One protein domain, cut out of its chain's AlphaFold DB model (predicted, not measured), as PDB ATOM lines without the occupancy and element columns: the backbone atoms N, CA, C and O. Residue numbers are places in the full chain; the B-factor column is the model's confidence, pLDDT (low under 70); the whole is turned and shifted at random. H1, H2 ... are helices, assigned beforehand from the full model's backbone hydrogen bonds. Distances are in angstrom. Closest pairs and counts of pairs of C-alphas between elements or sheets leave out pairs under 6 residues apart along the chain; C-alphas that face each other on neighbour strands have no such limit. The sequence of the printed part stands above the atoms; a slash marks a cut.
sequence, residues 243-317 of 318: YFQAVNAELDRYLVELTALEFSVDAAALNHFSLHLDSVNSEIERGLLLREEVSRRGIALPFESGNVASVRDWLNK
ATOM      1  N   TYR A 243      95.621 105.926 182.969       72.38
ATOM      2  CA  TYR A 243      96.564 107.032 183.143       72.38
ATOM      3  C   TYR A 243      97.880 106.580 183.798       72.38
ATOM      4  O   TYR A 243      98.949 106.885 183.275       72.38
ATOM      5  N   PHE A 244      97.836 105.824 184.901       62.66
ATOM      6  CA  PHE A 244      99.058 105.338 185.561       62.66
ATOM      7  C   PHE A 244      99.827 104.314 184.718       62.66
ATOM      8  O   PHE A 244     101.055 104.330 184.720       62.66
ATOM      9  N   GLN A 245      99.131 103.463 183.961       73.12
ATOM     10  CA  GLN A 245      99.765 102.556 183.001       73.12
ATOM     11  C   GLN A 245     100.485 103.328 181.889       73.12
ATOM     12  O   GLN A 245     101.616 102.985 181.552       73.12
ATOM     13  N   ALA A 246      99.871 104.396 181.370       76.31
ATOM     14  CA  ALA A 246     100.503 105.268 180.384       76.31
ATOM     15  C   ALA A 246     101.728 105.998 180.961       76.31
ATOM     16  O   ALA A 246     102.771 106.038 180.315       76.31
ATOM     17  N   VAL A 247     101.641 106.513 182.193       73.25
ATOM     18  CA  VAL A 247     102.776 107.160 182.873       73.25
ATOM     19  C   VAL A 247     103.930 106.181 183.104       73.25
ATOM     20  O   VAL A 247     105.075 106.545 182.861       73.25
ATOM     21  N   ASN A 248     103.653 104.939 183.517       69.19
ATOM     22  CA  ASN A 248     104.693 103.915 183.663       69.19
ATOM     23  C   ASN A 248     105.361 103.577 182.325       69.19
ATOM     24  O   ASN A 248     106.582 103.497 182.271       69.19
ATOM     25  N   ALA A 249     104.589 103.439 181.243       81.31
ATOM     26  CA  ALA A 249     105.155 103.198 179.917       81.31
ATOM     27  C   ALA A 249     106.052 104.362 179.447       81.31
ATOM     28  O   ALA A 249     107.094 104.143 178.829       81.31
ATOM     29  N   GLU A 250     105.675 105.602 179.769       76.94
ATOM     30  CA  GLU A 250     106.475 106.793 179.476       76.94
ATOM     31  C   GLU A 250     107.763 106.841 180.322       76.94
ATOM     32  O   GLU A 250     108.830 107.175 179.812       76.94
ATOM     33  N   LEU A 251     107.686 106.461 181.603       71.50
ATOM     34  CA  LEU A 251     108.844 106.313 182.490       71.50
ATOM     35  C   LEU A 251     109.814 105.246 181.982       71.50
ATOM     36  O   LEU A 251     111.010 105.513 181.913       71.50
ATOM     37  N   ASP A 252     109.313 104.081 181.572       70.88
ATOM     38  CA  ASP A 252     110.134 103.015 180.993       70.88
ATOM     39  C   ASP A 252     110.836 103.492 179.713       70.88
ATOM     40  O   ASP A 252     112.032 103.255 179.536       70.88
ATOM     41  N   ARG A 253     110.135 104.248 178.852       82.00
ATOM     42  CA  ARG A 253     110.737 104.892 177.672       82.00
ATOM     43  C   ARG A 253     111.876 105.832 178.067       82.00
ATOM     44  O   ARG A 253     112.959 105.736 177.489       82.00
ATOM     45  N   TYR A 254     111.657 106.715 179.043       76.50
ATOM     46  CA  TYR A 254     112.690 107.643 179.506       76.50
ATOM     47  C   TYR A 254     113.865 106.934 180.174       76.50
ATOM     48  O   TYR A 254     114.997 107.362 179.983       76.50
ATOM     49  N   LEU A 255     113.645 105.842 180.909       68.56
ATOM     50  CA  LEU A 255     114.728 105.041 181.482       68.56
ATOM     51  C   LEU A 255     115.592 104.406 180.388       68.56
ATOM     52  O   LEU A 255     116.818 104.413 180.495       68.56
ATOM     53  N   VAL A 256     114.985 103.909 179.307       71.56
ATOM     54  CA  VAL A 256     115.715 103.382 178.142       71.56
ATOM     55  C   VAL A 256     116.492 104.488 177.421       71.56
ATOM     56  O   VAL A 256     117.648 104.301 177.049       71.56
ATOM     57  N   GLU A 257     115.892 105.665 177.252       75.81
ATOM     58  CA  GLU A 257     116.543 106.808 176.605       75.81
ATOM     59  C   GLU A 257     117.706 107.361 177.449       75.81
ATOM     60  O   GLU A 257     118.796 107.598 176.931       75.81
ATOM     61  N   LEU A 258     117.512 107.491 178.764       67.19
ATOM     62  CA  LEU A 258     118.530 107.964 179.703       67.19
ATOM     63  C   LEU A 258     119.687 106.965 179.831       67.19
ATOM     64  O   LEU A 258     120.845 107.367 179.816       67.19
ATOM     65  N   THR A 259     119.403 105.659 179.887       60.62
ATOM     66  CA  THR A 259     120.457 104.627 179.894       60.62
ATOM     67  C   THR A 259     121.273 104.624 178.601       60.62
ATOM     68  O   THR A 259     122.491 104.438 178.653       60.62
ATOM     69  N   ALA A 260     120.646 104.902 177.454       63.50
ATOM     70  CA  ALA A 260     121.352 105.066 176.186       63.50
ATOM     71  C   ALA A 260     122.223 106.339 176.156       63.50
ATOM     72  O   ALA A 260     123.363 106.286 175.690       63.50
ATOM     73  N   LEU A 261     121.714 107.463 176.676       64.31
ATOM     74  CA  LEU A 261     122.393 108.765 176.668       64.31
ATOM     75  C   LEU A 261     123.536 108.871 177.688       64.31
ATOM     76  O   LEU A 261     124.596 109.399 177.359       64.31
ATOM     77  N   GLU A 262     123.337 108.394 178.916       52.53
ATOM     78  CA  GLU A 262     124.269 108.625 180.029       52.53
ATOM     79  C   GLU A 262     125.399 107.588 180.083       52.53
ATOM     80  O   GLU A 262     126.499 107.896 180.540       52.53
ATOM     81  N   PHE A 263     125.175 106.378 179.555       56.69
ATOM     82  CA  PHE A 263     126.158 105.296 179.644       56.69
ATOM     83  C   PHE A 263     126.734 104.830 178.300       56.69
ATOM     84  O   PHE A 263     127.756 104.150 178.313       56.69
ATOM     85  N   SER A 264     126.160 105.179 177.137       56.97
ATOM     86  CA  SER A 264     126.569 104.596 175.834       56.97
ATOM     87  C   SER A 264     126.663 103.057 175.868       56.97
ATOM     88  O   SER A 264     127.464 102.450 175.156       56.97
ATOM     89  N   VAL A 265     125.891 102.409 176.745       59.06
ATOM     90  CA  VAL A 265     125.960 100.965 176.948       59.06
ATOM     91  C   VAL A 265     124.902 100.292 176.089       59.06
ATOM     92  O   VAL A 265     123.706 100.519 176.252       59.06
ATOM     93  N   ASP A 266     125.352  99.414 175.199       69.44
ATOM     94  CA  ASP A 266     124.486  98.495 174.474       69.44
ATOM     95  C   ASP A 266     123.852  97.498 175.467       69.44
ATOM     96  O   ASP A 266     124.487  96.542 175.931       69.44
ATOM     97  N   ALA A 267     122.592  97.751 175.828       66.94
ATOM     98  CA  ALA A 267     121.822  96.926 176.754       66.94
ATOM     99  C   ALA A 267     121.679  95.470 176.266       66.94
ATOM    100  O   ALA A 267     121.659  94.546 177.084       66.94
ATOM    101  N   ALA A 268     121.643  95.239 174.948       69.75
ATOM    102  CA  ALA A 268     121.589  93.894 174.384       69.75
ATOM    103  C   ALA A 268     122.925  93.164 174.573       69.75
ATOM    104  O   ALA A 268     122.938  91.991 174.954       69.75
ATOM    105  N   ALA A 269     124.050  93.865 174.397       71.19
ATOM    106  CA  ALA A 269     125.376  93.308 174.656       71.19
ATOM    107  C   ALA A 269     125.589  92.954 176.140       71.19
ATOM    108  O   ALA A 269     126.184  91.917 176.438       71.19
ATOM    109  N   LEU A 270     125.083  93.769 177.075       74.56
ATOM    110  CA  LEU A 270     125.119  93.452 178.509       74.56
ATOM    111  C   LEU A 270     124.270  92.233 178.865       74.56
ATOM    112  O   LEU A 270     124.726  91.378 179.622       74.56
ATOM    113  N   ASN A 271     123.055  92.138 178.324       79.25
ATOM    114  CA  ASN A 271     122.180  91.004 178.598       79.25
ATOM    115  C   ASN A 271     122.781  89.698 178.046       79.25
ATOM    116  O   ASN A 271     122.821  88.685 178.739       79.25
ATOM    117  N   HIS A 272     123.348  89.742 176.835       80.81
ATOM    118  CA  HIS A 272     124.087  88.615 176.265       80.81
ATOM    119  C   HIS A 272     125.297  88.224 177.128       80.81
ATOM    120  O   HIS A 272     125.525  87.040 177.370       80.81
ATOM    121  N   PHE A 273     126.061  89.203 177.623       83.44
ATOM    122  CA  PHE A 273     127.181  88.946 178.529       83.44
ATOM    123  C   PHE A 273     126.725  88.299 179.847       83.44
ATOM    124  O   PHE A 273     127.338  87.325 180.270       83.44
ATOM    125  N   SER A 274     125.628  88.772 180.454       83.88
ATOM    126  CA  SER A 274     125.064  88.186 181.682       83.88
ATOM    127  C   SER A 274     124.647  86.731 181.476       83.88
ATOM    128  O   SER A 274     125.043  85.864 182.246       83.88
ATOM    129  N   LEU A 275     123.914  86.445 180.394       85.62
ATOM    130  CA  LEU A 275     123.492  85.083 180.055       85.62
ATOM    131  C   LEU A 275     124.687  84.154 179.788       85.62
ATOM    132  O   LEU A 275     124.642  82.975 180.136       85.62
ATOM    133  N   HIS A 276     125.760  84.675 179.185       83.25
ATOM    134  CA  HIS A 276     126.986  83.912 178.953       83.25
ATOM    135  C   HIS A 276     127.774  83.673 180.250       83.25
ATOM    136  O   HIS A 276     128.323  82.597 180.446       83.25
ATOM    137  N   LEU A 277     127.795  84.637 181.172       86.00
ATOM    138  CA  LEU A 277     128.446  84.487 182.474       86.00
ATOM    139  C   LEU A 277     127.730  83.461 183.372       86.00
ATOM    140  O   LEU A 277     128.382  82.737 184.135       86.00
ATOM    141  N   ASP A 278     126.403  83.382 183.252       83.19
ATOM    142  CA  ASP A 278     125.559  82.424 183.971       83.19
ATOM    143  C   ASP A 278     125.673  80.997 183.417       83.19
ATOM    144  O   ASP A 278     125.510  80.037 184.170       83.19
ATOM    145  N   SER A 279     125.979  80.829 182.125       84.56
ATOM    146  CA  SER A 279     126.106  79.505 181.499       84.56
ATOM    147  C   SER A 279     127.462  78.827 181.733       84.56
ATOM    148  O   SER A 279     127.592  77.617 181.524       84.56
ATOM    149  N   VAL A 280     128.464  79.577 182.195       86.12
ATOM    150  CA  VAL A 280     129.808  79.071 182.493       86.12
ATOM    151  C   VAL A 280     129.867  78.459 183.898       86.12
ATOM    152  O   VAL A 280     129.605  79.124 184.900       86.12
ATOM    153  N   ASN A 281     130.276  77.188 183.976       78.12
ATOM    154  CA  ASN A 281     130.264  76.389 185.211       78.12
ATOM    155  C   ASN A 281     131.637  76.254 185.898       78.12
ATOM    156  O   ASN A 281     131.731  75.646 186.963       78.12
ATOM    157  N   SER A 282     132.704  76.797 185.304       83.62
ATOM    158  CA  SER A 282     134.069  76.745 185.839       83.62
ATOM    159  C   SER A 282     134.583  78.140 186.187       83.62
ATOM    160  O   SER A 282     134.505  79.061 185.376       83.62
ATOM    161  N   GLU A 283     135.181  78.291 187.370       77.00
ATOM    162  CA  GLU A 283     135.813  79.547 187.810       77.00
ATOM    163  C   GLU A 283     136.942  79.999 186.870       77.00
ATOM    164  O   GLU A 283     137.158  81.193 186.667       77.00
ATOM    165  N   ILE A 284     137.633  79.048 186.235       77.62
ATOM    166  CA  ILE A 284     138.690  79.343 185.261       77.62
ATOM    167  C   ILE A 284     138.085  79.958 183.992       77.62
ATOM    168  O   ILE A 284     138.577  80.972 183.499       77.62
ATOM    169  N   GLU A 285     137.000  79.376 183.484       79.81
ATOM    170  CA  GLU A 285     136.297  79.873 182.296       79.81
ATOM    171  C   GLU A 285     135.622  81.224 182.569       79.81
ATOM    172  O   GLU A 285     135.715  82.127 181.737       79.81
ATOM    173  N   ARG A 286     135.037  81.422 183.763       81.62
ATOM    174  CA  ARG A 286     134.526  82.736 184.194       81.62
ATOM    175  C   ARG A 286     135.632  83.778 184.220       81.62
ATOM    176  O   ARG A 286     135.439  84.883 183.721       81.62
ATOM    177  N   GLY A 287     136.794  83.427 184.770       81.19
ATOM    178  CA  GLY A 287     137.955  84.313 184.815       81.19
ATOM    179  C   GLY A 287     138.444  84.729 183.423       81.19
ATOM    180  O   GLY A 287     138.789  85.894 183.222       81.19
ATOM    181  N   LEU A 288     138.434  83.810 182.453       82.12
ATOM    182  CA  LEU A 288     138.786  84.096 181.057       82.12
ATOM    183  C   LEU A 288     137.756  85.012 180.384       82.12
ATOM    184  O   LEU A 288     138.146  86.024 179.802       82.12
ATOM    185  N   LEU A 289     136.464  84.709 180.531       85.31
ATOM    186  CA  LEU A 289     135.373  85.512 179.976       85.31
ATOM    187  C   LEU A 289     135.376  86.944 180.538       85.31
ATOM    188  O   LEU A 289     135.258  87.917 179.794       85.31
ATOM    189  N   LEU A 290     135.579  87.092 181.850       85.62
ATOM    190  CA  LEU A 290     135.695  88.398 182.504       85.62
ATOM    191  C   LEU A 290     136.924  89.171 182.013       85.62
ATOM    192  O   LEU A 290     136.846  90.377 181.788       85.62
ATOM    193  N   ARG A 291     138.061  88.492 181.818       82.50
ATOM    194  CA  ARG A 291     139.290  89.107 181.296       82.50
ATOM    195  C   ARG A 291     139.119  89.605 179.861       82.50
ATOM    196  O   ARG A 291     139.633  90.675 179.524       82.50
ATOM    197  N   GLU A 292     138.425  88.838 179.028       84.31
ATOM    198  CA  GLU A 292     138.109  89.216 177.653       84.31
ATOM    199  C   GLU A 292     137.210  90.455 177.623       84.31
ATOM    200  O   GLU A 292     137.538  91.429 176.945       84.31
ATOM    201  N   GLU A 293     136.151  90.486 178.435       84.25
ATOM    202  CA  GLU A 293     135.219  91.617 178.470       84.25
ATOM    203  C   GLU A 293     135.864  92.891 179.050       84.25
ATOM    204  O   GLU A 293     135.649  93.988 178.531       84.25
ATOM    205  N   VAL A 294     136.729  92.759 180.064       84.81
ATOM    206  CA  VAL A 294     137.560  93.862 180.589       84.81
ATOM    207  C   VAL A 294     138.452  94.446 179.497       84.81
ATOM    208  O   VAL A 294     138.545  95.668 179.366       84.81
ATOM    209  N   SER A 295     139.086  93.584 178.696       82.62
ATOM    210  CA  SER A 295     139.971  94.008 177.606       82.62
ATOM    211  C   SER A 295     139.180  94.665 176.473       82.62
ATOM    212  O   SER A 295     139.568  95.722 175.982       82.62
ATOM    213  N   ARG A 296     138.029  94.086 176.107       82.06
ATOM    214  CA  ARG A 296     137.114  94.598 175.078       82.06
ATOM    215  C   ARG A 296     136.572  95.985 175.420       82.06
ATOM    216  O   ARG A 296     136.439  96.819 174.530       82.06
ATOM    217  N   ARG A 297     136.249  96.231 176.693       78.25
ATOM    218  CA  ARG A 297     135.700  97.510 177.176       78.25
ATOM    219  C   ARG A 297     136.766  98.504 177.645       78.25
ATOM    220  O   ARG A 297     136.412  99.607 178.048       78.25
ATOM    221  N   GLY A 298     138.047  98.131 177.610       79.62
ATOM    222  CA  GLY A 298     139.150  98.992 178.042       79.62
ATOM    223  C   GLY A 298     139.091  99.371 179.527       79.62
ATOM    224  O   GLY A 298     139.495 100.472 179.897       79.62
ATOM    225  N   ILE A 299     138.559  98.493 180.381       81.44
ATOM    226  CA  ILE A 299     138.402  98.767 181.815       81.44
ATOM    227  C   ILE A 299     139.775  98.677 182.492       81.44
ATOM    228  O   ILE A 299     140.417  97.627 182.482       81.44
ATOM    229  N   ALA A 300     140.224  99.767 183.114       81.56
ATOM    230  CA  ALA A 300     141.468  99.786 183.879       81.56
ATOM    231  C   ALA A 300     141.292  99.030 185.206       81.56
ATOM    232  O   ALA A 300     140.612  99.503 186.118       81.56
ATOM    233  N   LEU A 301     141.903  97.850 185.317       83.50
ATOM    234  CA  LEU A 301     141.902  97.083 186.559       83.50
ATOM    235  C   LEU A 301     142.992  97.587 187.518       83.50
ATOM    236  O   LEU A 301     144.098  97.902 187.081       83.50
ATOM    237  N   PRO A 302     142.730  97.605 188.836       82.81
ATOM    238  CA  PRO A 302     143.729  97.976 189.839       82.81
ATOM    239  C   PRO A 302     144.737  96.848 190.142       82.81
ATOM    240  O   PRO A 302     145.602  97.011 191.001       82.81
ATOM    241  N   PHE A 303     144.619  95.711 189.454       81.50
ATOM    242  CA  PHE A 303     145.481  94.537 189.551       81.50
ATOM    243  C   PHE A 303     145.665  93.896 188.170       81.50
ATOM    244  O   PHE A 303     144.865  94.094 187.254       81.50
ATOM    245  N   GLU A 304     146.698  93.071 188.029       78.81
ATOM    246  CA  GLU A 304     146.962  92.315 186.806       78.81
ATOM    247  C   GLU A 304     146.108  91.039 186.745       78.81
ATOM    248  O   GLU A 304     146.206  90.145 187.591       78.81
ATOM    249  N   SER A 305     145.264  90.928 185.715       69.62
ATOM    250  CA  SER A 305     144.402  89.758 185.504       69.62
ATOM    251  C   SER A 305     145.224  88.481 185.263       69.62
ATOM    252  O   SER A 305     146.067  88.423 184.365       69.62
ATOM    253  N   GLY A 306     144.969  87.439 186.062       69.62
ATOM    254  CA  GLY A 306     145.713  86.171 186.046       69.62
ATOM    255  C   GLY A 306     146.976  86.153 186.919       69.62
ATOM    256  O   GLY A 306     147.596  85.101 187.053       69.62
ATOM    257  N   ASN A 307     147.340  87.275 187.550       79.56
ATOM    258  CA  ASN A 307     148.452  87.358 188.495       79.56
ATOM    259  C   ASN A 307     147.925  87.384 189.939       79.56
ATOM    260  O   ASN A 307     147.540  88.422 190.476       79.56
ATOM    261  N   VAL A 308     147.935  86.219 190.589       76.00
ATOM    262  CA  VAL A 308     147.416  86.048 191.958       76.00
ATOM    263  C   VAL A 308     148.166  86.915 192.978       76.00
ATOM    264  O   VAL A 308     147.564  87.371 193.950       76.00
ATOM    265  N   ALA A 309     149.459  87.183 192.761       79.94
ATOM    266  CA  ALA A 309     150.241  88.046 193.642       79.94
ATOM    267  C   ALA A 309     149.794  89.512 193.530       79.94
ATOM    268  O   ALA A 309     149.560  90.150 194.550       79.94
ATOM    269  N   SER A 310     149.566  90.004 192.306       82.12
ATOM    270  CA  SER A 310     149.042  91.357 192.061       82.12
ATOM    271  C   SER A 310     147.656  91.564 192.685       82.12
ATOM    272  O   SER A 310     147.407  92.583 193.331       82.12
ATOM    273  N   VAL A 311     146.769  90.568 192.567       79.88
ATOM    274  CA  VAL A 311     145.437  90.595 193.199       79.88
ATOM    275  C   VAL A 311     145.553  90.649 194.723       79.88
ATOM    276  O   VAL A 311     144.863  91.436 195.367       79.88
ATOM    277  N   ARG A 312     146.433  89.831 195.312       79.94
ATOM    278  CA  ARG A 312     146.636  89.786 196.766       79.94
ATOM    279  C   ARG A 312     147.235  91.090 197.298       79.94
ATOM    280  O   ARG A 312     146.768  91.583 198.319       79.94
ATOM    281  N   ASP A 313     148.207  91.666 196.598       85.56
ATOM    282  CA  ASP A 313     148.798  92.962 196.950       85.56
ATOM    283  C   ASP A 313     147.771  94.093 196.892       85.56
ATOM    284  O   ASP A 313     147.778  94.980 197.744       85.56
ATOM    285  N   TRP A 314     146.864  94.063 195.915       83.69
ATOM    286  CA  TRP A 314     145.759  95.013 195.847       83.69
ATOM    287  C   TRP A 314     144.754  94.829 196.994       83.69
ATOM    288  O   TRP A 314     144.382  95.809 197.636       83.69
ATOM    289  N   LEU A 315     144.349  93.591 197.300       81.19
ATOM    290  CA  LEU A 315     143.424  93.306 198.405       81.19
ATOM    291  C   LEU A 315     144.002  93.695 199.775       81.19
ATOM    292  O   LEU A 315     143.260  94.152 200.639       81.19
ATOM    293  N   ASN A 316     145.319  93.562 199.952       82.38
ATOM    294  CA  ASN A 316     146.029  93.922 201.181       82.38
ATOM    295  C   ASN A 316     146.356  95.425 201.296       82.38
ATOM    296  O   ASN A 316     146.869  95.854 202.326       82.38
ATOM    297  N   LYS A 317     146.101  96.225 200.251       70.50
ATOM    298  CA  LYS A 317     146.306  97.687 200.241       70.50
ATOM    299  C   LYS A 317     145.110  98.481 200.794       70.50
ATOM    300  O   LYS A 317     145.124  99.709 200.698       70.50
TER     301      LYS A 317
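AT A GLANCE: This is residues 243 to 317 of the 318 residues of an uncharacterized protein of Escherichia coli MS 124-1 (UniProt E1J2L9). A long helix, H1, sticks out with residues 243 to 255 as an arm from a loose body, in which H2 and H3 run side by side in opposite directions and the short H4 makes the far end. After H3 the link folds back to H4, and the four helices touch nowhere. The printed part has 75 residues with four named helices, H1 to H4 in chain order, and no named strand; the class is all helix. It is extended, with a radius of gyration of the C-alphas of 17.9 A and spans of 58 by 29 by 21 A.

IN THESE COORDINATES: Find C-alpha 243 at (96.564, 107.032, 183.143); from there H1, residues 243 to 263, runs 29.9 A to C-alpha 263 at (126.158, 105.296, 179.644). H2, residues 267 to 279, covers 18.6 A, and H3, residues 283 to 296, covers 19.8 A. H4, residues 308 to 315, is 10.5 A long and ends at C-alpha 315, at (143.424, 93.306, 198.405).

HOW THE PARTS SIT: Begin at H1: it is apart from H3 and H4, and only just apart from H2, with a closest distance of 8.2 A. Look next at Leu 277 and Arg 286, the closest C-alphas of H2 and H3, 6.6 A apart; these helices are close but not clearly touching. They run opposite ways at a shallow tilt of 19 degrees. H4 is apart from H2 and H3. In H1, H2, H3 and H4 every O i to N i+4 pair is within hydrogen-bond range.

THE WHOLE: The outline is only just elongated; the two C-alphas farthest apart, of Tyr 243 and Ala 309, are 57.9 A apart. The printed part has no cut. The links H1 to H2 and H2 to H3 are tight; H3 to H4 is long, with 11 residues. Mean pLDDT of the printed part is 76.7; look for values under 70 at residues 244, 248, 255, 258 to 268 and 305 to 306.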